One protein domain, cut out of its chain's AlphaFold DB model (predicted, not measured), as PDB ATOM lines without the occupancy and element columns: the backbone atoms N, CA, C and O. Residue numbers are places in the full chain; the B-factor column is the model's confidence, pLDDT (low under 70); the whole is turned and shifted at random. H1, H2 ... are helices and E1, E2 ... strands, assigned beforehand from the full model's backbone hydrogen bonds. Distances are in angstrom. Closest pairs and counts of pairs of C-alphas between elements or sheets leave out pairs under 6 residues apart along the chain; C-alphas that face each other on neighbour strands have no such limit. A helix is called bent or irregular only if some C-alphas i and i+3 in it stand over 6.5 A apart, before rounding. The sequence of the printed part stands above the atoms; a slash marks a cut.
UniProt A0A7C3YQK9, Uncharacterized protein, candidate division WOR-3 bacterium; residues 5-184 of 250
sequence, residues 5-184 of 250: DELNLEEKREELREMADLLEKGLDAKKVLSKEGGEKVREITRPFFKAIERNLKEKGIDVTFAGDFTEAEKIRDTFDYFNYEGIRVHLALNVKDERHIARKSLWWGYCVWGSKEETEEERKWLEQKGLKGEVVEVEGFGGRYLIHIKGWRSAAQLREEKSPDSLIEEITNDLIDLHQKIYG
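This is residues 5 to 184 of the 250 residues of an uncharacterized protein of candidate division WOR-3 bacterium (UniProt A0A7C3YQK9). A twisted sheet of five strands is folded into a V by sharp bends in E3 and E5, and helices H3, H6 and H4 wrap round the outside of that V, as two layers, helices on one face of a sheet. H1 and H5 pack together and graze the sheet, while the short H2 is off it. The printed part has 180 residues with six named helices and five named strands, in the order H1 H2 H3 E1 E2 E3 H4 E4 E5 H5 H6; the sheet runs E1 E2 E3 E5 E4, all antiparallel, and the class is mixed, helices and strands. The whole is compact, with a radius of gyration of the C-alphas of 15.9 A and spans of 47 by 38 by 26 A.

H1, residues 9 to 25, only grazes the sheet, with residues 19 to 24. H2, residues 29 to 32, is not on the sheet. H3, residues 35 to 58, was assigned as one helix by its hydrogen bonds but is bent, with C-alphas 44 and 47 7.2 A apart; its arms H3a, residues 35 to 44, and H3b, residues 47 to 58, stand at a steep tilt of 65 degrees. H1 touches H3a with residues 15 to 22 alone, the closest C-alphas being those of Glu 15 and Ile 44, 6.7 A. E1, E2 and E3, residues 78 to 83, 87 to 92 and 105 to 114, form a meander, each strand the antiparallel neighbour of the one before; N 82 and O 89 are 3.3 A apart, N 90 and O 107 2.8 A. The closest C-alphas of H3a and E1 are those of Arg 42 and Asp 80, 6.0 A. H4, residues 116 to 128, is over E3 and E5, residues 144 to 154, at a height over the sheet of 9.1 A. E3, H4 and E4, residues 134 to 137, form a split strand-helix-strand unit, E5 being between its two strands, with a right-handed crossover. N 110 and O 148 of E3 and E5, and N 136 and O 145 of E4 and E5, are each 2.8 A apart. H5, residues 155 to 159, touches H1, with the C-alphas of Ala 20 and Ala 155 closest at 4.3 A. H6, residues 164 to 183, runs along the strands over E3, on the same face as H4, and touches H3b with residues 168 to 176 alone, Ile 52 and Ile 168 having the closest C-alphas, 5.9 A. In H1, H3a, H3b, H4, H5 and H6 every O i to N i+4 pair is within hydrogen-bond range; H2 is too short for one.

H1 begins with C-alpha 9 at (6.903, -56.038, 17.644) and is 24.1 A long. E3 is 23.7 A long and bends by 79 degrees at residue 109; E5 is 24.4 A long and bends by 85 degrees at residue 150. H6, 28.3 A long, ends with C-alpha 183 at (1.027, -30.200, 40.397).

The C-alphas farthest apart, those of Asn 8 and Glu 117, are 48.2 A apart. The printed part has no cut; the links H3 to E1 and E2 to E3 are long. The mean pLDDT of the printed part is 73.4, and it is under 70 in residues 25 to 38, 62 to 103, 137 to 143 and 184.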
ATOM      1  N   ASP A   5       8.765 -55.435  27.370       89.62
ATOM      2  CA  ASP A   5      10.059 -55.270  26.689       89.62
ATOM      3  C   ASP A   5      10.657 -56.580  26.181       89.62
ATOM      4  O   ASP A   5      11.538 -56.568  25.325       89.62
ATOM      5  N   GLU A   6      10.180 -57.710  26.699       91.19
ATOM      6  CA  GLU A   6      10.539 -59.045  26.214       91.19
ATOM      7  C   GLU A   6       9.719 -59.451  24.981       91.19
ATOM      8  O   GLU A   6      10.041 -60.450  24.330       91.19
ATOM      9  N   LEU A   7       8.652 -58.707  24.672       90.81
ATOM     10  CA  LEU A   7       7.831 -58.924  23.489       90.81
ATOM     11  C   LEU A   7       8.507 -58.327  22.256       90.81
ATOM     12  O   LEU A   7       8.969 -57.182  22.251       90.81
ATOM     13  N   ASN A   8       8.509 -59.082  21.163       94.50
ATOM     14  CA  ASN A   8       8.830 -58.526  19.855       94.50
ATOM     15  C   ASN A   8       7.664 -57.668  19.317       94.50
ATOM     16  O   ASN A   8       6.568 -57.650  19.871       94.50
ATOM     17  N   LEU A   9       7.894 -56.958  18.210       92.50
ATOM     18  CA  LEU A   9       6.903 -56.038  17.644       92.50
ATOM     19  C   LEU A   9       5.555 -56.701  17.309       92.50
ATOM     20  O   LEU A   9       4.516 -56.080  17.522       92.50
ATOM     21  N   GLU A  10       5.551 -57.926  16.779       94.19
ATOM     22  CA  GLU A  10       4.294 -58.601  16.431       94.19
ATOM     23  C   GLU A  10       3.565 -59.094  17.684       94.19
ATOM     24  O   GLU A  10       2.353 -58.948  17.764       94.19
ATOM     25  N   GLU A  11       4.298 -59.571  18.695       93.69
ATOM     26  CA  GLU A  11       3.718 -59.914  20.001       93.69
ATOM     27  C   GLU A  11       3.059 -58.685  20.656       93.69
ATOM     28  O   GLU A  11       1.917 -58.766  21.096       93.69
ATOM     29  N   LYS A  12       3.714 -57.514  20.641       93.88
ATOM     30  CA  LYS A  12       3.129 -56.260  21.160       93.88
ATOM     31  C   LYS A  12       1.871 -55.834  20.404       93.88
ATOM     32  O   LYS A  12       0.929 -55.318  21.001       93.88
ATOM     33  N   ARG A  13       1.858 -56.006  19.079       93.31
ATOM     34  CA  ARG A  13       0.671 -55.723  18.258       93.31
ATOM     35  C   ARG A  13      -0.468 -56.667  18.598       93.31
ATOM     36  O   ARG A  13      -1.604 -56.216  18.661       93.31
ATOM     37  N   GLU A  14      -0.171 -57.941  18.827       92.81
ATOM     38  CA  GLU A  14      -1.186 -58.916  19.211       92.81
ATOM     39  C   GLU A  14      -1.803 -58.581  20.573       92.81
ATOM     40  O   GLU A  14      -3.024 -58.539  20.669       92.81
ATOM     41  N   GLU A  15      -1.003 -58.194  21.571       89.75
ATOM     42  CA  GLU A  15      -1.515 -57.699  22.862       89.75
ATOM     43  C   GLU A  15      -2.492 -56.517  22.670       89.75
ATOM     44  O   GLU A  15      -3.586 -56.502  23.235       89.75
ATOM     45  N   LEU A  16      -2.165 -55.545  21.802       90.06
ATOM     46  CA  LEU A  16      -3.083 -54.438  21.491       90.06
ATOM     47  C   LEU A  16      -4.356 -54.895  20.765       90.06
ATOM     48  O   LEU A  16      -5.428 -54.327  21.002       90.06
ATOM     49  N   ARG A  17      -4.274 -55.909  19.894       90.69
ATOM     50  CA  ARG A  17      -5.456 -56.504  19.250       90.69
ATOM     51  C   ARG A  17      -6.327 -57.231  20.267       90.69
ATOM     52  O   ARG A  17      -7.544 -57.077  20.212       90.69
ATOM     53  N   GLU A  18      -5.738 -57.953  21.215       87.50
ATOM     54  CA  GLU A  18      -6.472 -58.595  22.307       87.50
ATOM     55  C   GLU A  18      -7.164 -57.556  23.197       87.50
ATOM     56  O   GLU A  18      -8.350 -57.693  23.507       87.50
ATOM     57  N   MET A  19      -6.480 -56.456  23.528       85.44
ATOM     58  CA  MET A  19      -7.090 -55.317  24.221       85.44
ATOM     59  C   MET A  19      -8.251 -54.711  23.417       85.44
ATOM     60  O   MET A  19      -9.324 -54.458  23.970       85.44
ATOM     61  N   ALA A  20      -8.078 -54.503  22.109       85.06
ATOM     62  CA  ALA A  20      -9.136 -54.015  21.226       85.06
ATOM     63  C   ALA A  20     -10.336 -54.973  21.174       85.06
ATOM     64  O   ALA A  20     -11.486 -54.537  21.203       85.06
ATOM     65  N   ASP A  21     -10.083 -56.278  21.154       82.56
ATOM     66  CA  ASP A  21     -11.106 -57.317  21.191       82.56
ATOM     67  C   ASP A  21     -11.891 -57.303  22.503       82.56
ATOM     68  O   ASP A  21     -13.114 -57.457  22.478       82.56
ATOM     69  N   LEU A  22     -11.218 -57.090  23.639       76.38
ATOM     70  CA  LEU A  22     -11.877 -56.897  24.933       76.38
ATOM     71  C   LEU A  22     -12.810 -55.681  24.902       76.38
ATOM     72  O   LEU A  22     -13.958 -55.782  25.347       76.38
ATOM     73  N   LEU A  23     -12.346 -54.563  24.328       72.38
ATOM     74  CA  LEU A  23     -13.144 -53.352  24.125       72.38
ATOM     75  C   LEU A  23     -14.362 -53.613  23.228       72.38
ATOM     76  O   LEU A  23     -15.488 -53.256  23.581       72.38
ATOM     77  N   GLU A  24     -14.165 -54.252  22.074       71.50
ATOM     78  CA  GLU A  24     -15.208 -54.495  21.072       71.50
ATOM     79  C   GLU A  24     -16.259 -55.493  21.518       71.50
ATOM     80  O   GLU A  24     -17.462 -55.224  21.399       71.50
ATOM     81  N   LYS A  25     -15.811 -56.653  21.997       67.56
ATOM     82  CA  LYS A  25     -16.706 -57.755  22.339       67.56
ATOM     83  C   LYS A  25     -17.540 -57.406  23.555       67.56
ATOM     84  O   LYS A  25     -18.632 -57.953  23.650       67.56
ATOM     85  N   GLY A  26     -17.061 -56.481  24.403       57.19
ATOM     86  CA  GLY A  26     -17.715 -56.095  25.644       57.19
ATOM     87  C   GLY A  26     -18.049 -57.367  26.391       57.19
ATOM     88  O   GLY A  26     -19.182 -57.836  26.306       57.19
ATOM     89  N   LEU A  27     -17.035 -57.995  27.004       52.12
ATOM     90  CA  LEU A  27     -17.260 -59.167  27.850       52.12
ATOM     91  C   LEU A  27     -18.543 -58.912  28.658       52.12
ATOM     92  O   LEU A  27     -18.695 -57.823  29.207       52.12
ATOM     93  N   ASP A  28     -19.484 -59.863  28.642       55.28
ATOM     94  CA  ASP A  28     -20.748 -59.739  29.375       55.28
ATOM     95  C   ASP A  28     -20.426 -59.167  30.756       55.28
ATOM     96  O   ASP A  28     -19.629 -59.772  31.472       55.28
ATOM     97  N   ALA A  29     -20.972 -57.993  31.091       50.62
ATOM     98  CA  ALA A  29     -20.640 -57.266  32.314       50.62
ATOM     99  C   ALA A  29     -20.669 -58.196  33.543       50.62
ATOM    100  O   ALA A  29     -19.849 -58.089  34.447       50.62
ATOM    101  N   LYS A  30     -21.546 -59.210  33.545       51.00
ATOM    102  CA  LYS A  30     -21.593 -60.230  34.605       51.00
ATOM    103  C   LYS A  30     -20.397 -61.190  34.616       51.00
ATOM    104  O   LYS A  30     -19.958 -61.597  35.685       51.00
ATOM    105  N   LYS A  31     -19.870 -61.572  33.451       56.16
ATOM    106  CA  LYS A  31     -18.652 -62.390  33.318       56.16
ATOM    107  C   LYS A  31     -17.400 -61.584  33.642       56.16
ATOM    108  O   LYS A  31     -16.521 -62.109  34.309       56.16
ATOM    109  N   VAL A  32     -17.349 -60.321  33.227       53.53
ATOM    110  CA  VAL A  32     -16.309 -59.334  33.577       53.53
ATOM    111  C   VAL A  32     -16.147 -59.175  35.075       53.53
ATOM    112  O   VAL A  32     -15.039 -59.271  35.590       53.53
ATOM    113  N   LEU A  33     -17.271 -58.946  35.753       51.66
ATOM    114  CA  LEU A  33     -17.328 -58.704  37.190       51.66
ATOM    115  C   LEU A  33     -17.116 -59.983  38.010       51.66
ATOM    116  O   LEU A  33     -16.979 -59.921  39.230       51.66
ATOM    117  N   SER A  34     -17.063 -61.150  37.362       62.16
ATOM    118  CA  SER A  34     -16.585 -62.358  38.025       62.16
ATOM    119  C   SER A  34     -15.082 -62.245  38.282       62.16
ATOM    120  O   SER A  34     -14.339 -61.672  37.483       62.16
ATOM    121  N   LYS A  35     -14.613 -62.846  39.377       66.31
ATOM    122  CA  LYS A  35     -13.184 -62.889  39.715       66.31
ATOM    123  C   LYS A  35     -12.324 -63.388  38.543       66.31
ATOM    124  O   LYS A  35     -11.285 -62.806  38.257       66.31
ATOM    125  N   GLU A  36     -12.802 -64.418  37.847       67.94
ATOM    126  CA  GLU A  36     -12.129 -65.036  36.700       67.94
ATOM    127  C   GLU A  36     -12.071 -64.098  35.481       67.94
ATOM    128  O   GLU A  36     -11.026 -63.957  34.849       67.94
ATOM    129  N   GLY A  37     -13.162 -63.388  35.178       66.81
ATOM    130  CA  GLY A  37     -13.182 -62.398  34.097       66.81
ATOM    131  C   GLY A  37     -12.264 -61.208  34.370       66.81
ATOM    132  O   GLY A  37     -11.530 -60.783  33.477       66.81
ATOM    133  N   GLY A  38     -12.247 -60.713  35.609       66.44
ATOM    134  CA  GLY A  38     -11.351 -59.637  36.032       66.44
ATOM    135  C   GLY A  38      -9.876 -60.027  36.055       66.44
ATOM    136  O   GLY A  38      -9.016 -59.204  35.742       66.44
ATOM    137  N   GLU A  39      -9.548 -61.271  36.402       71.75
ATOM    138  CA  GLU A  39      -8.184 -61.797  36.266       71.75
ATOM    139  C   GLU A  39      -7.768 -61.893  34.798       71.75
ATOM    140  O   GLU A  39      -6.714 -61.369  34.451       71.75
ATOM    141  N   LYS A  40      -8.629 -62.425  33.925       72.75
ATOM    142  CA  LYS A  40      -8.333 -62.546  32.493       72.75
ATOM    143  C   LYS A  40      -8.066 -61.203  31.815       72.75
ATOM    144  O   LYS A  40      -7.154 -61.098  31.003       72.75
ATOM    145  N   VAL A  41      -8.843 -60.170  32.140       72.25
ATOM    146  CA  VAL A  41      -8.572 -58.840  31.577       72.25
ATOM    147  C   VAL A  41      -7.256 -58.283  32.094       72.25
ATOM    148  O   VAL A  41      -6.458 -57.817  31.290       72.25
ATOM    149  N   ARG A  42      -6.986 -58.405  33.399       74.62
ATOM    150  CA  ARG A  42      -5.702 -57.980  33.968       74.62
ATOM    151  C   ARG A  42      -4.521 -58.718  33.356       74.62
ATOM    152  O   ARG A  42      -3.469 -58.116  33.219       74.62
ATOM    153  N   GLU A  43      -4.656 -59.994  33.020       79.31
ATOM    154  CA  GLU A  43      -3.591 -60.719  32.325       79.31
ATOM    155  C   GLU A  43      -3.265 -60.049  30.992       79.31
ATOM    156  O   GLU A  43      -2.122 -59.659  30.807       79.31
ATOM    157  N   ILE A  44      -4.268 -59.798  30.150       79.38
ATOM    158  CA  ILE A  44      -4.101 -59.176  28.826       79.38
ATOM    159  C   ILE A  44      -3.561 -57.739  28.933       79.38
ATOM    160  O   ILE A  44      -2.702 -57.313  28.171       79.38
ATOM    161  N   THR A  45      -4.041 -56.947  29.890       79.69
ATOM    162  CA  THR A  45      -3.753 -55.503  29.907       79.69
ATOM    163  C   THR A  45      -2.492 -55.135  30.682       79.69
ATOM    164  O   THR A  45      -1.880 -54.091  30.436       79.69
ATOM    165  N   ARG A  46      -2.079 -55.974  31.638       82.25
ATOM    166  CA  ARG A  46      -1.007 -55.648  32.585       82.25
ATOM    167  C   ARG A  46       0.350 -55.392  31.936       82.25
ATOM    168  O   ARG A  46       1.008 -54.479  32.432       82.25
ATOM    169  N   PRO A  47       0.822 -56.118  30.902       86.56
ATOM    170  CA  PRO A  47       2.115 -55.807  30.289       86.56
ATOM    171  C   PRO A  47       2.161 -54.383  29.727       86.56
ATOM    172  O   PRO A  47       3.075 -53.630  30.060       86.56
ATOM    173  N   PHE A  48       1.138 -53.995  28.957       87.94
ATOM    174  CA  PHE A  48       0.998 -52.652  28.388       87.94
ATOM    175  C   PHE A  48       0.998 -51.581  29.482       87.94
ATOM    176  O   PHE A  48       1.754 -50.608  29.446       87.94
ATOM    177  N   PHE A  49       0.198 -51.804  30.520       83.94
ATOM    178  CA  PHE A  49       0.100 -50.894  31.645       83.94
ATOM    179  C   PHE A  49       1.396 -50.800  32.456       83.94
ATOM    180  O   PHE A  49       1.846 -49.697  32.768       83.94
ATOM    181  N   LYS A  50       2.054 -51.923  32.750       84.69
ATOM    182  CA  LYS A  50       3.352 -51.961  33.442       84.69
ATOM    183  C   LYS A  50       4.428 -51.174  32.692       84.69
ATOM    184  O   LYS A  50       5.275 -50.564  33.344       84.69
ATOM    185  N   ALA A  51       4.391 -51.161  31.361       89.12
ATOM    186  CA  ALA A  51       5.310 -50.359  30.560       89.12
ATOM    187  C   ALA A  51       5.092 -48.850  30.774       89.12
ATOM    188  O   ALA A  51       6.053 -48.129  31.032       89.12
ATOM    189  N   ILE A  52       3.835 -48.387  30.768       88.25
ATOM    190  CA  ILE A  52       3.491 -46.989  31.092       88.25
ATOM    191  C   ILE A  52       3.905 -46.654  32.534       88.25
ATOM    192  O   ILE A  52       4.539 -45.629  32.772       88.25
ATOM    193  N   GLU A  53       3.597 -47.535  33.493       84.25
ATOM    194  CA  GLU A  53       3.945 -47.360  34.911       84.25
ATOM    195  C   GLU A  53       5.441 -47.141  35.106       84.25
ATOM    196  O   GLU A  53       5.861 -46.216  35.799       84.25
ATOM    197  N   ARG A  54       6.254 -47.999  34.483       87.31
ATOM    198  CA  ARG A  54       7.705 -47.888  34.551       87.31
ATOM    199  C   ARG A  54       8.167 -46.556  33.974       87.31
ATOM    200  O   ARG A  54       8.944 -45.870  34.632       87.31
ATOM    201  N   ASN A  55       7.679 -46.180  32.793       88.31
ATOM    202  CA  ASN A  55       8.103 -44.944  32.143       88.31
ATOM    203  C   ASN A  55       7.755 -43.709  32.996       88.31
ATOM    204  O   ASN A  55       8.560 -42.786  33.089       88.31
ATOM    205  N   LEU A  56       6.600 -43.699  33.671       83.44
ATOM    206  CA  LEU A  56       6.230 -42.638  34.615       83.44
ATOM    207  C   LEU A  56       7.138 -42.625  35.855       83.44
ATOM    208  O   LEU A  56       7.639 -41.565  36.242       83.44
ATOM    209  N   LYS A  57       7.434 -43.800  36.424       83.06
ATOM    210  CA  LYS A  57       8.336 -43.946  37.581       83.06
ATOM    211  C   LYS A  57       9.753 -43.475  37.290       83.06
ATOM    212  O   LYS A  57      10.358 -42.801  38.123       83.06
ATOM    213  N   GLU A  58      10.270 -43.752  36.097       85.12
ATOM    214  CA  GLU A  58      11.568 -43.240  35.638       85.12
ATOM    215  C   GLU A  58      11.612 -41.705  35.566       85.12
ATOM    216  O   GLU A  58      12.686 -41.107  35.653       85.12
ATOM    217  N   LYS A  59      10.452 -41.050  35.449       81.25
ATOM    218  CA  LYS A  59      10.305 -39.587  35.471       81.25
ATOM    219  C   LYS A  59       9.957 -39.033  36.854       81.25
ATOM    220  O   LYS A  59       9.684 -37.842  36.975       81.25
ATOM    221  N   GLY A  60      10.001 -39.866  37.894       77.00
ATOM    222  CA  GLY A  60       9.707 -39.471  39.273       77.00
ATOM    223  C   GLY A  60       8.219 -39.300  39.572       77.00
ATOM    224  O   GLY A  60       7.882 -38.742  40.612       77.00
ATOM    225  N   ILE A  61       7.340 -39.768  38.681       75.25
ATOM    226  CA  ILE A  61       5.902 -39.843  38.930       75.25
ATOM    227  C   ILE A  61       5.636 -41.246  39.462       75.25
ATOM    228  O   ILE A  61       5.657 -42.222  38.708       75.25
ATOM    229  N   ASP A  62       5.453 -41.362  40.777       67.81
ATOM    230  CA  ASP A  62       5.030 -42.636  41.348       67.81
ATOM    231  C   ASP A  62       3.594 -42.908  40.910       67.81
ATOM    232  O   ASP A  62       2.783 -42.002  40.791       67.81
ATOM    233  N   VAL A  63       3.275 -44.156  40.617       65.50
ATOM    234  CA  VAL A  63       1.936 -44.559  40.195       65.50
ATOM    235  C   VAL A  63       1.630 -45.900  40.817       65.50
ATOM    236  O   VAL A  63       2.480 -46.792  40.875       65.50
ATOM    237  N   THR A  64       0.395 -46.047  41.287       55.72
ATOM    238  CA  THR A  64      -0.078 -47.298  41.872       55.72
ATOM    239  C   THR A  64      -1.120 -47.943  40.976       55.72
ATOM    240  O   THR A  64      -2.075 -47.301  40.535       55.72
ATOM    241  N   PHE A  65      -0.949 -49.241  40.717       54.53
ATOM    242  CA  PHE A  65      -2.041 -50.076  40.232       54.53
ATOM    243  C   PHE A  65      -3.105 -50.117  41.325       54.53
ATOM    244  O   PHE A  65      -2.904 -50.740  42.370       54.53
ATOM    245  N   ALA A  66      -4.236 -49.464  41.094       51.34
ATOM    246  CA  ALA A  66      -5.394 -49.639  41.950       51.34
ATOM    247  C   ALA A  66      -6.175 -50.838  41.406       51.34
ATOM    248  O   ALA A  66      -7.068 -50.726  40.578       51.34
ATOM    249  N   GLY A  67      -5.743 -52.024  41.827       39.78
ATOM    250  CA  GLY A  67      -6.325 -53.290  41.412       39.78
ATOM    251  C   GLY A  67      -7.438 -53.758  42.338       39.78
ATOM    252  O   GLY A  67      -7.359 -54.896  42.780       39.78
ATOM    253  N   ASP A  68      -8.437 -52.935  42.656       32.81
ATOM    254  CA  ASP A  68      -9.645 -53.442  43.317       32.81
ATOM    255  C   ASP A  68     -10.831 -52.482  43.168       32.81
ATOM    256  O   ASP A  68     -10.847 -51.394  43.733       32.81
ATOM    257  N   PHE A  69     -11.849 -52.921  42.432       40.09
ATOM    258  CA  PHE A  69     -13.215 -52.455  42.636       40.09
ATOM    259  C   PHE A  69     -14.139 -53.666  42.602       40.09
ATOM    260  O   PHE A  69     -14.763 -53.990  41.594       40.09
ATOM    261  N   THR A  70     -14.273 -54.302  43.758       31.55
ATOM    262  CA  THR A  70     -15.410 -55.158  44.109       31.55
ATOM    263  C   THR A  70     -16.745 -54.397  44.170       31.55
ATOM    264  O   THR A  70     -17.773 -55.012  44.423       31.55
ATOM    265  N   GLU A  71     -16.780 -53.094  43.870       36.91
ATOM    266  CA  GLU A  71     -18.003 -52.272  43.874       36.91
ATOM    267  C   GLU A  71     -18.232 -51.504  42.552       36.91
ATOM    268  O   GLU A  71     -18.933 -50.495  42.500       36.91
ATOM    269  N   ALA A  72     -17.691 -52.015  41.437       39.78
ATOM    270  CA  ALA A  72     -17.883 -51.490  40.078       39.78
ATOM    271  C   ALA A  72     -19.278 -51.765  39.466       39.78
ATOM    272  O   ALA A  72     -19.486 -51.550  38.272       39.78
ATOM    273  N   GLU A  73     -20.269 -52.218  40.243       36.56
ATOM    274  CA  GLU A  73     -21.596 -52.580  39.715       36.56
ATOM    275  C   GLU A  73     -22.367 -51.400  39.089       36.56
ATOM    276  O   GLU A  73     -23.362 -51.619  38.390       36.56
ATOM    277  N   LYS A  74     -21.932 -50.148  39.305       42.06
ATOM    278  CA  LYS A  74     -22.675 -48.957  38.856       42.06
ATOM    279  C   LYS A  74     -21.900 -47.970  37.967       42.06
ATOM    280  O   LYS A  74     -22.547 -47.149  37.327       42.06
ATOM    281  N   ILE A  75     -20.579 -48.113  37.789       40.50
ATOM    282  CA  ILE A  75     -19.801 -47.415  36.732       40.50
ATOM    283  C   ILE A  75     -19.525 -48.433  35.638       40.50
ATOM    284  O   ILE A  75     -18.500 -49.106  35.609       40.50
ATOM    285  N   ARG A  76     -20.550 -48.654  34.833       40.31
ATOM    286  CA  ARG A  76     -20.972 -49.982  34.396       40.31
ATOM    287  C   ARG A  76     -20.159 -50.628  33.260       40.31
ATOM    288  O   ARG A  76     -20.810 -51.176  32.389       40.31
ATOM    289  N   ASP A  77     -18.824 -50.529  33.273       46.84
ATOM    290  CA  ASP A  77     -17.831 -51.560  32.889       46.84
ATOM    291  C   ASP A  77     -16.387 -50.977  33.022       46.84
ATOM    292  O   ASP A  77     -15.893 -50.265  32.144       46.84
ATOM    293  N   THR A  78     -15.678 -51.264  34.122       43.50
ATOM    294  CA  THR A  78     -14.294 -50.787  34.357       43.50
ATOM    295  C   THR A  78     -13.301 -51.946  34.346       43.50
ATOM    296  O   THR A  78     -13.495 -52.911  35.084       43.50
ATOM    297  N   PHE A  79     -12.209 -51.830  33.581       50.28
ATOM    298  CA  PHE A  79     -11.048 -52.713  33.709       50.28
ATOM    299  C   PHE A  79      -9.724 -51.961  33.726       50.28
ATOM    300  O   PHE A  79      -9.616 -50.890  33.139       50.28
ATOM    301  N   ASP A  80      -8.780 -52.601  34.427       46.12
ATOM    302  CA  ASP A  80      -7.395 -52.255  34.765       46.12
ATOM    303  C   ASP A  80      -7.003 -50.792  34.514       46.12
ATOM    304  O   ASP A  80      -6.943 -50.305  33.386       46.12
ATOM    305  N   TYR A  81      -6.749 -50.082  35.608       50.91
ATOM    306  CA  TYR A  81      -6.389 -48.677  35.581       50.91
ATOM    307  C   TYR A  81      -5.290 -48.386  36.596       50.91
ATOM    308  O   TYR A  81      -5.135 -49.064  37.618       50.91
ATOM    309  N   PHE A  82      -4.545 -47.324  36.328       55.75
ATOM    310  CA  PHE A  82      -3.640 -46.739  37.308       55.75
ATOM    311  C   PHE A  82      -4.290 -45.578  38.019       55.75
ATOM    312  O   PHE A  82      -5.046 -44.821  37.411       55.75
ATOM    313  N   ASN A  83      -3.960 -45.426  39.296       47.22
ATOM    314  CA  ASN A  83      -4.346 -44.271  40.079       47.22
ATOM    315  C   ASN A  83      -3.107 -43.653  40.720       47.22
ATOM    316  O   ASN A  83      -2.376 -44.323  41.456       47.22
ATOM    317  N   TYR A  84      -2.904 -42.369  40.458       46.59
ATOM    318  CA  TYR A  84      -2.012 -41.521  41.233       46.59
ATOM    319  C   TYR A  84      -2.577 -40.115  41.301       46.59
ATOM    320  O   TYR A  84      -2.749 -39.489  40.263       46.59
ATOM    321  N   GLU A  85      -2.892 -39.642  42.508       52.84
ATOM    322  CA  GLU A  85      -3.390 -38.282  42.779       52.84
ATOM    323  C   GLU A  85      -4.571 -37.824  41.892       52.84
ATOM    324  O   GLU A  85      -4.896 -36.649  41.858       52.84
ATOM    325  N   GLY A  86      -5.269 -38.743  41.214       56.62
ATOM    326  CA  GLY A  86      -6.326 -38.437  40.248       56.62
ATOM    327  C   GLY A  86      -5.917 -38.615  38.781       56.62
ATOM    328  O   GLY A  86      -6.790 -38.709  37.935       56.62
ATOM    329  N   ILE A  87      -4.641 -38.760  38.431       63.75
ATOM    330  CA  ILE A  87      -4.203 -39.130  37.075       63.75
ATOM    331  C   ILE A  87      -4.429 -40.627  36.833       63.75
ATOM    332  O   ILE A  87      -4.027 -41.471  37.641       63.75
ATOM    333  N   ARG A  88      -5.086 -40.954  35.712       69.81
ATOM    334  CA  ARG A  88      -5.499 -42.313  35.352       69.81
ATOM    335  C   ARG A  88      -5.282 -42.630  33.876       69.81
ATOM    336  O   ARG A  88      -5.549 -41.812  33.001       69.81
ATOM    337  N   VAL A  89      -4.886 -43.872  33.613       57.84
ATOM    338  CA  VAL A  89      -5.054 -44.547  32.316       57.84
ATOM    339  C   VAL A  89      -6.085 -45.631  32.530       57.84
ATOM    340  O   VAL A  89      -6.000 -46.337  33.531       57.84
ATOM    341  N   HIS A  90      -7.062 -45.739  31.643       67.62
ATOM    342  CA  HIS A  90      -8.243 -46.545  31.883       67.62
ATOM    343  C   HIS A  90      -8.756 -47.171  30.588       67.62
ATOM    344  O   HIS A  90      -8.923 -46.495  29.569       67.62
ATOM    345  N   LEU A  91      -9.082 -48.460  30.636       53.84
ATOM    346  CA  LEU A  91      -9.864 -49.099  29.581       53.84
ATOM    347  C   LEU A  91     -11.345 -48.903  29.901       53.84
ATOM    348  O   LEU A  91     -11.880 -49.498  30.837       53.84
ATOM    349  N   ALA A  92     -12.014 -48.024  29.155       57.09
ATOM    350  CA  ALA A  92     -13.465 -47.894  29.221       57.09
ATOM    351  C   ALA A  92     -14.120 -48.942  28.333       57.09
ATOM    352  O   ALA A  92     -14.185 -48.823  27.102       57.09
ATOM    353  N   LEU A  93     -14.723 -49.919  28.989       49.72
ATOM    354  CA  LEU A  93     -15.759 -50.709  28.372       49.72
ATOM    355  C   LEU A  93     -17.073 -49.922  28.481       49.72
ATOM    356  O   LEU A  93     -17.435 -49.397  29.521       49.72
ATOM    357  N   ASN A  94     -17.744 -49.754  27.346       44.06
ATOM    358  CA  ASN A  94     -19.181 -49.496  27.277       44.06
ATOM    359  C   ASN A  94     -19.782 -48.453  28.259       44.06
ATOM    360  O   ASN A  94     -20.650 -48.758  29.076       44.06
ATOM    361  N   VAL A  95     -19.408 -47.178  28.125       44.34
ATOM    362  CA  VAL A  95     -20.141 -46.104  28.811       44.34
ATOM    363  C   VAL A  95     -21.504 -45.938  28.125       44.34
ATOM    364  O   VAL A  95     -21.591 -45.639  26.932       44.34
ATOM    365  N   LYS A  96     -22.594 -46.189  28.864       37.84
ATOM    366  CA  LYS A  96     -23.975 -46.052  28.356       37.84
ATOM    367  C   LYS A  96     -24.302 -44.632  27.895       37.84
ATOM    368  O   LYS A  96     -25.214 -44.468  27.086       37.84
ATOM    369  N   ASP A  97     -23.569 -43.643  28.391       40.38
ATOM    370  CA  ASP A  97     -23.770 -42.251  28.031       40.38
ATOM    371  C   ASP A  97     -23.131 -41.942  26.670       40.38
ATOM    372  O   ASP A  97     -21.918 -42.022  26.488       40.38
ATOM    373  N   GLU A  98     -23.976 -41.609  25.696       36.00
ATOM    374  CA  GLU A  98     -23.610 -41.350  24.295       36.00
ATOM    375  C   GLU A  98     -22.746 -40.103  24.105       36.00
ATOM    376  O   GLU A  98     -22.303 -39.833  22.990       36.00
ATOM    377  N   ARG A  99     -22.523 -39.324  25.168       41.25
ATOM    378  CA  ARG A  99     -22.072 -37.941  25.028       41.25
ATOM    379  C   ARG A  99     -20.593 -37.697  25.312       41.25
ATOM    380  O   ARG A  99     -20.091 -36.711  24.784       41.25
ATOM    381  N   HIS A 100     -19.892 -38.537  26.084       45.31
ATOM    382  CA  HIS A 100     -18.653 -38.048  26.723       45.31
ATOM    383  C   HIS A 100     -17.415 -38.959  26.693       45.31
ATOM    384  O   HIS A 100     -16.300 -38.450  26.737       45.31
ATOM    385  N   ILE A 101     -17.548 -40.277  26.516       50.03
ATOM    386  CA  ILE A 101     -16.400 -41.167  26.265       50.03
ATOM    387  C   ILE A 101     -16.765 -42.028  25.065       50.03
ATOM    388  O   ILE A 101     -17.819 -42.666  25.070       50.03
ATOM    389  N   ALA A 102     -15.927 -42.036  24.024       48.69
ATOM    390  CA  ALA A 102     -16.145 -42.899  22.869       48.69
ATOM    391  C   ALA A 102     -16.359 -44.333  23.376       48.69
ATOM    392  O   ALA A 102     -15.482 -44.896  24.038       48.69
ATOM    393  N   ARG A 103     -17.551 -44.901  23.138       57.47
ATOM    394  CA  ARG A 103     -17.887 -46.262  23.579       57.47
ATOM    395  C   ARG A 103     -16.743 -47.196  23.165       57.47
ATOM    396  O   ARG A 103     -16.379 -47.197  21.993       57.47
ATOM    397  N   LYS A 104     -16.230 -48.003  24.106       71.25
ATOM    398  CA  LYS A 104     -15.203 -49.034  23.853       71.25
ATOM    399  C   LYS A 104     -13.846 -48.429  23.455       71.25
ATOM    400  O   LYS A 104     -13.377 -48.591  22.326       71.25
ATOM    401  N   SER A 105     -13.230 -47.712  24.391       75.19
ATOM    402  CA  SER A 105     -11.967 -47.004  24.170       75.19
ATOM    403  C   SER A 105     -10.982 -47.176  25.325       75.19
ATOM    404  O   SER A 105     -11.363 -47.349  26.482       75.19
ATOM    405  N   LEU A 106      -9.696 -47.101  24.998       81.88
ATOM    406  CA  LEU A 106      -8.642 -46.756  25.945       81.88
ATOM    407  C   LEU A 106      -8.628 -45.234  26.080       81.88
ATOM    408  O   LEU A 106      -8.562 -44.543  25.067       81.88
ATOM    409  N   TRP A 107      -8.660 -44.702  27.293       82.56
ATOM    410  CA  TRP A 107      -8.506 -43.270  27.539       82.56
ATOM    411  C   TRP A 107      -7.541 -43.021  28.689       82.56
ATOM    412  O   TRP A 107      -7.294 -43.888  29.528       82.56
ATOM    413  N   TRP A 108      -6.969 -41.826  28.715       84.25
ATOM    414  CA  TRP A 108      -6.056 -41.398  29.764       84.25
ATOM    415  C   TRP A 108      -6.253 -39.919  30.070       84.25
ATOM    416  O   TRP A 108      -6.635 -39.123  29.204       84.25
ATOM    417  N   GLY A 109      -6.040 -39.545  31.325       84.56
ATOM    418  CA  GLY A 109      -6.289 -38.190  31.788       84.56
ATOM    419  C   GLY A 109      -6.383 -38.082  33.304       84.56
ATOM    420  O   GLY A 109      -5.748 -38.841  34.030       84.56
ATOM    421  N   TYR A 110      -7.174 -37.124  33.779       80.38
ATOM    422  CA  TYR A 110      -7.434 -36.870  35.193       80.38
ATOM    423  C   TYR A 110      -8.853 -37.309  35.559       80.38
ATOM    424  O   TYR A 110      -9.786 -37.121  34.782       80.38
ATOM    425  N   CYS A 111      -9.024 -37.906  36.730       78.38
ATOM    426  CA  CYS A 111     -10.265 -38.467  37.224       78.38
ATOM    427  C   CYS A 111     -10.295 -38.505  38.761       78.38
ATOM    428  O   CYS A 111      -9.535 -39.237  39.410       78.38
ATOM    429  N   VAL A 112     -11.254 -37.780  39.333       74.25
ATOM    430  CA  VAL A 112     -11.554 -37.750  40.771       74.25
ATOM    431  C   VAL A 112     -13.000 -38.172  41.004       74.25
ATOM    432  O   VAL A 112     -13.880 -37.877  40.198       74.25
ATOM    433  N   TRP A 113     -13.235 -38.873  42.112       75.50
ATOM    434  CA  TRP A 113     -14.568 -39.176  42.624       75.50
ATOM    435  C   TRP A 113     -14.797 -38.402  43.917       75.50
ATOM    436  O   TRP A 113     -13.891 -38.338  44.746       75.50
ATOM    437  N   GLY A 114     -16.001 -37.866  44.097       73.31
ATOM    438  CA  GLY A 114     -16.382 -37.186  45.331       73.31
ATOM    439  C   GLY A 114     -17.866 -36.841  45.389       73.31
ATOM    440  O   GLY A 114     -18.656 -37.213  44.509       73.31
ATOM    441  N   SER A 115     -18.250 -36.112  46.430       82.12
ATOM    442  CA  SER A 115     -19.573 -35.512  46.575       82.12
ATOM    443  C   SER A 115     -19.853 -34.481  45.472       82.12
ATOM    444  O   SER A 115     -18.994 -34.115  44.662       82.12
ATOM    445  N   LYS A 116     -21.090 -33.978  45.435       83.62
ATOM    446  CA  LYS A 116     -21.451 -32.871  44.546       83.62
ATOM    447  C   LYS A 116     -20.648 -31.604  44.840       83.62
ATOM    448  O   LYS A 116     -20.266 -30.932  43.887       83.62
ATOM    449  N   GLU A 117     -20.427 -31.272  46.110       84.88
ATOM    450  CA  GLU A 117     -19.604 -30.118  46.474       84.88
ATOM    451  C   GLU A 117     -18.138 -30.349  46.094       84.88
ATOM    452  O   GLU A 117     -17.572 -29.530  45.374       84.88
ATOM    453  N   GLU A 118     -17.563 -31.495  46.479       82.50
ATOM    454  CA  GLU A 118     -16.151 -31.825  46.229       82.50
ATOM    455  C   GLU A 118     -15.821 -31.810  44.731       82.50
ATOM    456  O   GLU A 118     -14.850 -31.191  44.304       82.50
ATOM    457  N   THR A 119     -16.660 -32.435  43.898       82.81
ATOM    458  CA  THR A 119     -16.431 -32.462  42.443       82.81
ATOM    459  C   THR A 119     -16.575 -31.100  41.771       82.81
ATOM    460  O   THR A 119     -15.920 -30.854  40.760       82.81
ATOM    461  N   GLU A 120     -17.403 -30.203  42.306       86.88
ATOM    462  CA  GLU A 120     -17.557 -28.847  41.774       86.88
ATOM    463  C   GLU A 120     -16.394 -27.934  42.196       86.88
ATOM    464  O   GLU A 120     -15.940 -27.107  41.402       86.88
ATOM    465  N   GLU A 121     -15.884 -28.088  43.421       86.50
ATOM    466  CA  GLU A 121     -14.657 -27.421  43.875       86.50
ATOM    467  C   GLU A 121     -13.453 -27.856  43.036       86.50
ATOM    468  O   GLU A 121     -12.742 -27.015  42.477       86.50
ATOM    469  N   GLU A 122     -13.298 -29.164  42.857       84.75
ATOM    470  CA  GLU A 122     -12.234 -29.754  42.052       84.75
ATOM    471  C   GLU A 122     -12.320 -29.315  40.583       84.75
ATOM    472  O   GLU A 122     -11.316 -28.987  39.947       84.75
ATOM    473  N   ARG A 123     -13.539 -29.228  40.036       87.75
ATOM    474  CA  ARG A 123     -13.766 -28.736  38.674       87.75
ATOM    475  C   ARG A 123     -13.283 -27.302  38.509       87.75
ATOM    476  O   ARG A 123     -12.588 -27.010  37.539       87.75
ATOM    477  N   LYS A 124     -13.629 -26.413  39.443       88.94
ATOM    478  CA  LYS A 124     -13.176 -25.015  39.410       88.94
ATOM    479  C   LYS A 124     -11.656 -24.926  39.500       88.94
ATOM    480  O   LYS A 124     -11.055 -24.118  38.794       88.94
ATOM    481  N   TRP A 125     -11.036 -25.764  40.327       88.00
ATOM    482  CA  TRP A 125      -9.581 -25.846  40.435       88.00
ATOM    483  C   TRP A 125      -8.917 -26.316  39.128       88.00
ATOM    484  O   TRP A 125      -7.947 -25.700  38.680       88.00
ATOM    485  N   LEU A 126      -9.469 -27.328  38.448       86.12
ATOM    486  CA  LEU A 126      -9.006 -27.735  37.113       86.12
ATOM    487  C   LEU A 126      -9.175 -26.616  36.076       86.12
ATOM    488  O   LEU A 126      -8.259 -26.354  35.293       86.12
ATOM    489  N   GLU A 127     -10.318 -25.928  36.084       89.25
ATOM    490  CA  GLU A 127     -10.602 -24.830  35.154       89.25
ATOM    491  C   GLU A 127      -9.619 -23.661  35.339       89.25
ATOM    492  O   GLU A 127      -9.141 -23.108  34.346       89.25
ATOM    493  N   GLN A 128      -9.219 -23.341  36.578       88.00
ATOM    494  CA  GLN A 128      -8.166 -22.351  36.870       88.00
ATOM    495  C   GLN A 128      -6.808 -22.732  36.270       88.00
ATOM    496  O   GLN A 128      -6.025 -21.861  35.893       88.00
ATOM    497  N   LYS A 129      -6.541 -24.030  36.129       85.50
ATOM    498  CA  LYS A 129      -5.344 -24.557  35.466       85.50
ATOM    499  C   LYS A 129      -5.506 -24.644  33.950       85.50
ATOM    500  O   LYS A 129      -4.624 -25.160  33.273       85.50
ATOM    501  N   GLY A 130      -6.616 -24.168  33.382       89.31
ATOM    502  CA  GLY A 130      -6.905 -24.268  31.952       89.31
ATOM    503  C   GLY A 130      -7.149 -25.709  31.499       89.31
ATOM    504  O   GLY A 130      -6.775 -26.076  30.380       89.31
ATOM    505  N   LEU A 131      -7.696 -26.546  32.383       87.88
ATOM    506  CA  LEU A 131      -8.137 -27.909  32.096       87.88
ATOM    507  C   LEU A 131      -9.659 -27.968  32.198       87.88
ATOM    508  O   LEU A 131     -10.253 -27.493  33.160       87.88
ATOM    509  N   LYS A 132     -10.303 -28.565  31.195       87.12
ATOM    510  CA  LYS A 132     -11.756 -28.748  31.200       87.12
ATOM    511  C   LYS A 132     -12.088 -30.116  31.782       87.12
ATOM    512  O   LYS A 132     -11.759 -31.125  31.161       87.12
ATOM    513  N   GLY A 133     -12.732 -30.135  32.943       81.50
ATOM    514  CA  GLY A 133     -13.294 -31.347  33.533       81.50
ATOM    515  C   GLY A 133     -14.783 -31.488  33.219       81.50
ATOM    516  O   GLY A 133     -15.531 -30.510  33.238       81.50
ATOM    517  N   GLU A 134     -15.217 -32.706  32.929       79.44
ATOM    518  CA  GLU A 134     -16.614 -33.079  32.737       79.44
ATOM    519  C   GLU A 134     -17.102 -33.858  33.957       79.44
ATOM    520  O   GLU A 134     -16.403 -34.734  34.467       79.44
ATOM    521  N   VAL A 135     -18.296 -33.520  34.443       77.44
ATOM    522  CA  VAL A 135     -18.881 -34.159  35.623       77.44
ATOM    523  C   VAL A 135     -19.869 -35.226  35.177       77.44
ATOM    524  O   VAL A 135     -20.853 -34.920  34.503       77.44
ATOM    525  N   VAL A 136     -19.625 -36.465  35.587       73.75
ATOM    526  CA  VAL A 136     -20.471 -37.626  35.318       73.75
ATOM    527  C   VAL A 136     -21.114 -38.073  36.625       73.75
ATOM    528  O   VAL A 136     -20.431 -38.437  37.584       73.75
ATOM    529  N   GLU A 137     -22.443 -38.031  36.681       68.69
ATOM    530  CA  GLU A 137     -23.204 -38.522  37.828       68.69
ATOM    531  C   GLU A 137     -23.477 -40.020  37.673       68.69
ATOM    532  O   GLU A 137     -23.914 -40.478  36.618       68.69
ATOM    533  N   VAL A 138     -23.197 -40.788  38.726       61.16
ATOM    534  CA  VAL A 138     -23.360 -42.245  38.709       61.16
ATOM    535  C   VAL A 138     -24.553 -42.619  39.570       61.16
ATOM    536  O   VAL A 138     -24.531 -42.484  40.797       61.16
ATOM    537  N   GLU A 139     -25.607 -43.114  38.922       51.59
ATOM    538  CA  GLU A 139     -26.828 -43.525  39.607       51.59
ATOM    539  C   GLU A 139     -26.543 -44.628  40.642       51.59
ATOM    540  O   GLU A 139     -26.029 -45.703  40.331       51.59
ATOM    541  N   GLY A 140     -26.925 -44.372  41.896       55.34
ATOM    542  CA  GLY A 140     -26.962 -45.381  42.956       55.34
ATOM    543  C   GLY A 140     -25.689 -45.568  43.788       55.34
ATOM    544  O   GLY A 140     -25.667 -46.526  44.564       55.34
ATOM    545  N   PHE A 141     -24.675 -44.702  43.649       52.78
ATOM    546  CA  PHE A 141     -23.461 -44.696  44.495       52.78
ATOM    547  C   PHE A 141     -23.263 -43.381  45.282       52.78
ATOM    548  O   PHE A 141     -22.323 -43.251  46.055       52.78
ATOM    549  N   GLY A 142     -24.163 -42.400  45.121       59.97
ATOM    550  CA  GLY A 142     -24.175 -41.181  45.944       59.97
ATOM    551  C   GLY A 142     -23.012 -40.210  45.701       59.97
ATOM    552  O   GLY A 142     -22.766 -39.356  46.546       59.97
ATOM    553  N   GLY A 143     -22.316 -40.315  44.564       68.94
ATOM    554  CA  GLY A 143     -21.186 -39.451  44.217       68.94
ATOM    555  C   GLY A 143     -21.082 -39.175  42.718       68.94
ATOM    556  O   GLY A 143     -21.853 -39.697  41.906       68.94
ATOM    557  N   ARG A 144     -20.122 -38.328  42.356       72.81
ATOM    558  CA  ARG A 144     -19.867 -37.864  40.991       72.81
ATOM    559  C   ARG A 144     -18.416 -38.113  40.619       72.81
ATOM    560  O   ARG A 144     -17.535 -38.089  41.472       72.81
ATOM    561  N   TYR A 145     -18.187 -38.336  39.335       75.88
ATOM    562  CA  TYR A 145     -16.857 -38.350  38.748       75.88
ATOM    563  C   TYR A 145     -16.598 -37.022  38.063       75.88
ATOM    564  O   TYR A 145     -17.439 -36.554  37.305       75.88
ATOM    565  N   LEU A 146     -15.431 -36.440  38.296       77.62
ATOM    566  CA  LEU A 146     -14.886 -35.359  37.491       77.62
ATOM    567  C   LEU A 146     -13.791 -35.943  36.610       77.62
ATOM    568  O   LEU A 146     -12.818 -36.474  37.139       77.62
ATOM    569  N   ILE A 147     -13.941 -35.845  35.291       80.31
ATOM    570  CA  ILE A 147     -13.033 -36.454  34.317       80.31
ATOM    571  C   ILE A 147     -12.516 -35.379  33.362       80.31
ATOM    572  O   ILE A 147     -13.291 -34.693  32.706       80.31
ATOM    573  N   HIS A 148     -11.200 -35.259  33.237       83.81
ATOM    574  CA  HIS A 148     -10.554 -34.540  32.146       83.81
ATOM    575  C   HIS A 148      -9.813 -35.550  31.272       83.81
ATOM    576  O   HIS A 148      -8.868 -36.189  31.727       83.81
ATOM    577  N   ILE A 149     -10.233 -35.692  30.016       84.06
ATOM    578  CA  ILE A 149      -9.611 -36.615  29.063       84.06
ATOM    579  C   ILE A 149      -8.488 -35.879  28.340       84.06
ATOM    580  O   ILE A 149      -8.736 -34.891  27.647       84.06
ATOM    581  N   LYS A 150      -7.261 -36.384  28.484       88.12
ATOM    582  CA  LYS A 150      -6.091 -35.880  27.761       88.12
ATOM    583  C   LYS A 150      -5.997 -36.521  26.375       88.12
ATOM    584  O   LYS A 150      -5.785 -35.811  25.397       88.12
ATOM    585  N   GLY A 151      -6.250 -37.827  26.292       88.19
ATOM    586  CA  GLY A 151      -6.276 -38.561  25.031       88.19
ATOM    587  C   GLY A 151      -7.057 -39.869  25.115       88.19
ATOM    588  O   GLY A 151      -7.451 -40.323  26.195       88.19
ATOM    589  N   TRP A 152      -7.339 -40.446  23.947       87.69
ATOM    590  CA  TRP A 152      -8.046 -41.716  23.821       87.69
ATOM    591  C   TRP A 152      -7.720 -42.445  22.509       87.69
ATOM    592  O   TRP A 152      -7.201 -41.863  21.551       87.69
ATOM    593  N   ARG A 153      -8.045 -43.742  22.471       87.88
ATOM    594  CA  ARG A 153      -8.022 -44.624  21.299       87.88
ATOM    595  C   ARG A 153      -9.246 -45.532  21.306       87.88
ATOM    596  O   ARG A 153      -9.522 -46.204  22.298       87.88
ATOM    597  N   SER A 154      -9.985 -45.571  20.200       85.44
ATOM    598  CA  SER A 154     -11.015 -46.597  19.998       85.44
ATOM    599  C   SER A 154     -10.377 -47.974  19.833       85.44
ATOM    600  O   SER A 154      -9.209 -48.088  19.464       85.44
ATOM    601  N   ALA A 155     -11.172 -49.025  20.021       83.94
ATOM    602  CA  ALA A 155     -10.751 -50.385  19.702       83.94
ATOM    603  C   ALA A 155     -10.212 -50.533  18.265       83.94
ATOM    604  O   ALA A 155      -9.173 -51.155  18.063       83.94
ATOM    605  N   ALA A 156     -10.854 -49.896  17.277       87.38
ATOM    606  CA  ALA A 156     -10.388 -49.922  15.890       87.38
ATOM    607  C   ALA A 156      -8.988 -49.301  15.745       87.38
ATOM    608  O   ALA A 156      -8.112 -49.891  15.120       87.38
ATOM    609  N   GLN A 157      -8.748 -48.156  16.393       90.81
ATOM    610  CA  GLN A 157      -7.433 -47.507  16.373       90.81
ATOM    611  C   GLN A 157      -6.360 -48.338  17.085       90.81
ATOM    612  O   GLN A 157      -5.235 -48.390  16.603       90.81
ATOM    613  N   LEU A 158      -6.692 -49.008  18.194       90.44
ATOM    614  CA  LEU A 158      -5.755 -49.915  18.872       90.44
ATOM    615  C   LEU A 158      -5.400 -51.123  18.002       90.44
ATOM    616  O   LEU A 158      -4.237 -51.508  17.930       90.44
ATOM    617  N   ARG A 159      -6.385 -51.698  17.302       89.69
ATOM    618  CA  ARG A 159      -6.177 -52.840  16.400       89.69
ATOM    619  C   ARG A 159      -5.267 -52.493  15.220       89.69
ATOM    620  O   ARG A 159      -4.524 -53.349  14.739       89.69
ATOM    621  N   GLU A 160      -5.346 -51.252  14.748       92.56
ATOM    622  CA  GLU A 160      -4.550 -50.732  13.634       92.56
ATOM    623  C   GLU A 160      -3.213 -50.109  14.072       92.56
ATOM    624  O   GLU A 160      -2.445 -49.664  13.213       92.56
ATOM    625  N   GLU A 161      -2.904 -50.091  15.375       93.75
ATOM    626  CA  GLU A 161      -1.687 -49.474  15.902       93.75
ATOM    627  C   GLU A 161      -0.435 -50.189  15.375       93.75
ATOM    628  O   GLU A 161      -0.202 -51.384  15.586       93.75
ATOM    629  N   LYS A 162       0.400 -49.434  14.658       90.19
ATOM    630  CA  LYS A 162       1.604 -49.958  14.005       90.19
ATOM    631  C   LYS A 162       2.823 -49.862  14.902       90.19
ATOM    632  O   LYS A 162       3.760 -50.639  14.687       90.19
ATOM    633  N   SER A 163       2.810 -48.941  15.862       93.12
ATOM    634  CA  SER A 163       3.918 -48.667  16.769       93.12
ATOM    635  C   SER A 163       3.436 -48.667  18.225       93.12
ATOM    636  O   SER A 163       3.241 -47.605  18.817       93.12
ATOM    637  N   PRO A 164       3.261 -49.859  18.832       93.19
ATOM    638  CA  PRO A 164       2.810 -49.981  20.219       93.19
ATOM    639  C   PRO A 164       3.677 -49.204  21.225       93.19
ATOM    640  O   PRO A 164       3.156 -48.616  22.168       93.19
ATOM    641  N   ASP A 165       4.992 -49.149  20.997       92.88
ATOM    642  CA  ASP A 165       5.916 -48.394  21.853       92.88
ATOM    643  C   ASP A 165       5.710 -46.877  21.725       92.88
ATOM    644  O   ASP A 165       5.716 -46.171  22.729       92.88
ATOM    645  N   SER A 166       5.422 -46.377  20.516       93.44
ATOM    646  CA  SER A 166       5.091 -44.960  20.310       93.44
ATOM    647  C   SER A 166       3.787 -44.569  21.004       93.44
ATOM    648  O   SER A 166       3.679 -43.443  21.480       93.44
ATOM    649  N   LEU A 167       2.805 -45.474  21.069       93.69
ATOM    650  CA  LEU A 167       1.566 -45.237  21.813       93.69
ATOM    651  C   LEU A 167       1.838 -45.133  23.320       93.69
ATOM    652  O   LEU A 167       1.300 -44.251  23.985       93.69
ATOM    653  N   ILE A 168       2.696 -46.000  23.866       91.69
ATOM    654  CA  ILE A 168       3.109 -45.918  25.274       91.69
ATOM    655  C   ILE A 168       3.830 -44.599  25.551       91.69
ATOM    656  O   ILE A 168       3.548 -43.955  26.562       91.69
ATOM    657  N   GLU A 169       4.742 -44.183  24.672       92.62
ATOM    658  CA  GLU A 169       5.438 -42.900  24.794       92.62
ATOM    659  C   GLU A 169       4.471 -41.712  24.733       92.62
ATOM    660  O   GLU A 169       4.573 -40.816  25.570       92.62
ATOM    661  N   GLU A 170       3.510 -41.716  23.804       93.62
ATOM    662  CA  GLU A 170       2.451 -40.702  23.712       93.62
ATOM    663  C   GLU A 170       1.688 -40.587  25.032       93.62
ATOM    664  O   GLU A 170       1.667 -39.515  25.636       93.62
ATOM    665  N   ILE A 171       1.133 -41.703  25.516       91.50
ATOM    666  CA  ILE A 171       0.359 -41.741  26.761       91.50
ATOM    667  C   ILE A 171       1.216 -41.256  27.933       91.50
ATOM    668  O   ILE A 171       0.774 -40.440  28.737       91.50
ATOM    669  N   THR A 172       2.459 -41.727  28.028       89.75
ATOM    670  CA  THR A 172       3.378 -41.334  29.104       89.75
ATOM    671  C   THR A 172       3.622 -39.823  29.091       89.75
ATOM    672  O   THR A 172       3.488 -39.171  30.127       89.75
ATOM    673  N   ASN A 173       3.957 -39.252  27.932       91.81
ATOM    674  CA  ASN A 173       4.244 -37.824  27.796       91.81
ATOM    675  C   ASN A 173       3.017 -36.962  28.107       91.81
ATOM    676  O   ASN A 173       3.133 -35.950  28.798       91.81
ATOM    677  N   ASP A 174       1.842 -37.397  27.663       92.00
ATOM    678  CA  ASP A 174       0.571 -36.743  27.956       92.00
ATOM    679  C   ASP A 174       0.268 -36.686  29.456       92.00
ATOM    680  O   ASP A 174      -0.204 -35.665  29.961       92.00
ATOM    681  N   LEU A 175       0.552 -37.768  30.179       88.19
ATOM    682  CA  LEU A 175       0.351 -37.838  31.626       88.19
ATOM    683  C   LEU A 175       1.391 -37.024  32.391       88.19
ATOM    684  O   LEU A 175       1.054 -36.439  33.418       88.19
ATOM    685  N   ILE A 176       2.628 -36.944  31.896       86.44
ATOM    686  CA  ILE A 176       3.663 -36.070  32.463       86.44
ATOM    687  C   ILE A 176       3.263 -34.603  32.314       86.44
ATOM    688  O   ILE A 176       3.329 -33.864  33.293       86.44
ATOM    689  N   ASP A 177       2.830 -34.190  31.120       89.06
ATOM    690  CA  ASP A 177       2.337 -32.831  30.860       89.06
ATOM    691  C   ASP A 177       1.142 -32.502  31.762       89.06
ATOM    692  O   ASP A 177       1.094 -31.453  32.404       89.06
ATOM    693  N   LEU A 178       0.206 -33.444  31.893       87.56
ATOM    694  CA  LEU A 178      -0.940 -33.289  32.780       87.56
ATOM    695  C   LEU A 178      -0.509 -33.163  34.247       87.56
ATOM    696  O   LEU A 178      -0.945 -32.242  34.931       87.56
ATOM    697  N   HIS A 179       0.383 -34.030  34.720       84.31
ATOM    698  CA  HIS A 179       0.938 -33.964  36.070       84.31
ATOM    699  C   HIS A 179       1.659 -32.639  36.321       84.31
ATOM    700  O   HIS A 179       1.467 -32.010  37.359       84.31
ATOM    701  N   GLN A 180       2.457 -32.168  35.366       84.31
ATOM    702  CA  GLN A 180       3.108 -30.862  35.432       84.31
ATOM    703  C   GLN A 180       2.094 -29.730  35.521       84.31
ATOM    704  O   GLN A 180       2.216 -28.858  36.368       84.31
ATOM    705  N   LYS A 181       1.049 -29.753  34.706       86.12
ATOM    706  CA  LYS A 181       0.031 -28.704  34.718       86.12
ATOM    707  C   LYS A 181      -0.797 -28.706  36.009       86.12
ATOM    708  O   LYS A 181      -1.207 -27.652  36.499       86.12
ATOM    709  N   ILE A 182      -1.031 -29.887  36.574       83.19
ATOM    710  CA  ILE A 182      -1.821 -30.064  37.790       83.19
ATOM    711  C   ILE A 182      -1.001 -29.757  39.051       83.19
ATOM    712  O   ILE A 182      -1.463 -28.989  39.895       83.19
ATOM    713  N   TYR A 183       0.228 -30.253  39.161       78.25
ATOM    714  CA  TYR A 183       1.027 -30.200  40.397       78.25
ATOM    715  C   TYR A 183       2.339 -29.417  40.268       78.25
ATOM    716  O   TYR A 183       3.092 -29.302  41.237       78.25
ATOM    717  N   GLY A 184       2.649 -28.930  39.071       66.69
ATOM    718  CA  GLY A 184       3.899 -28.263  38.737       66.69
ATOM    719  C   GLY A 184       3.731 -26.760  38.556       66.69
ATOM    720  O   GLY A 184       3.575 -26.264  37.446       66.69
TER     721      GLY A 184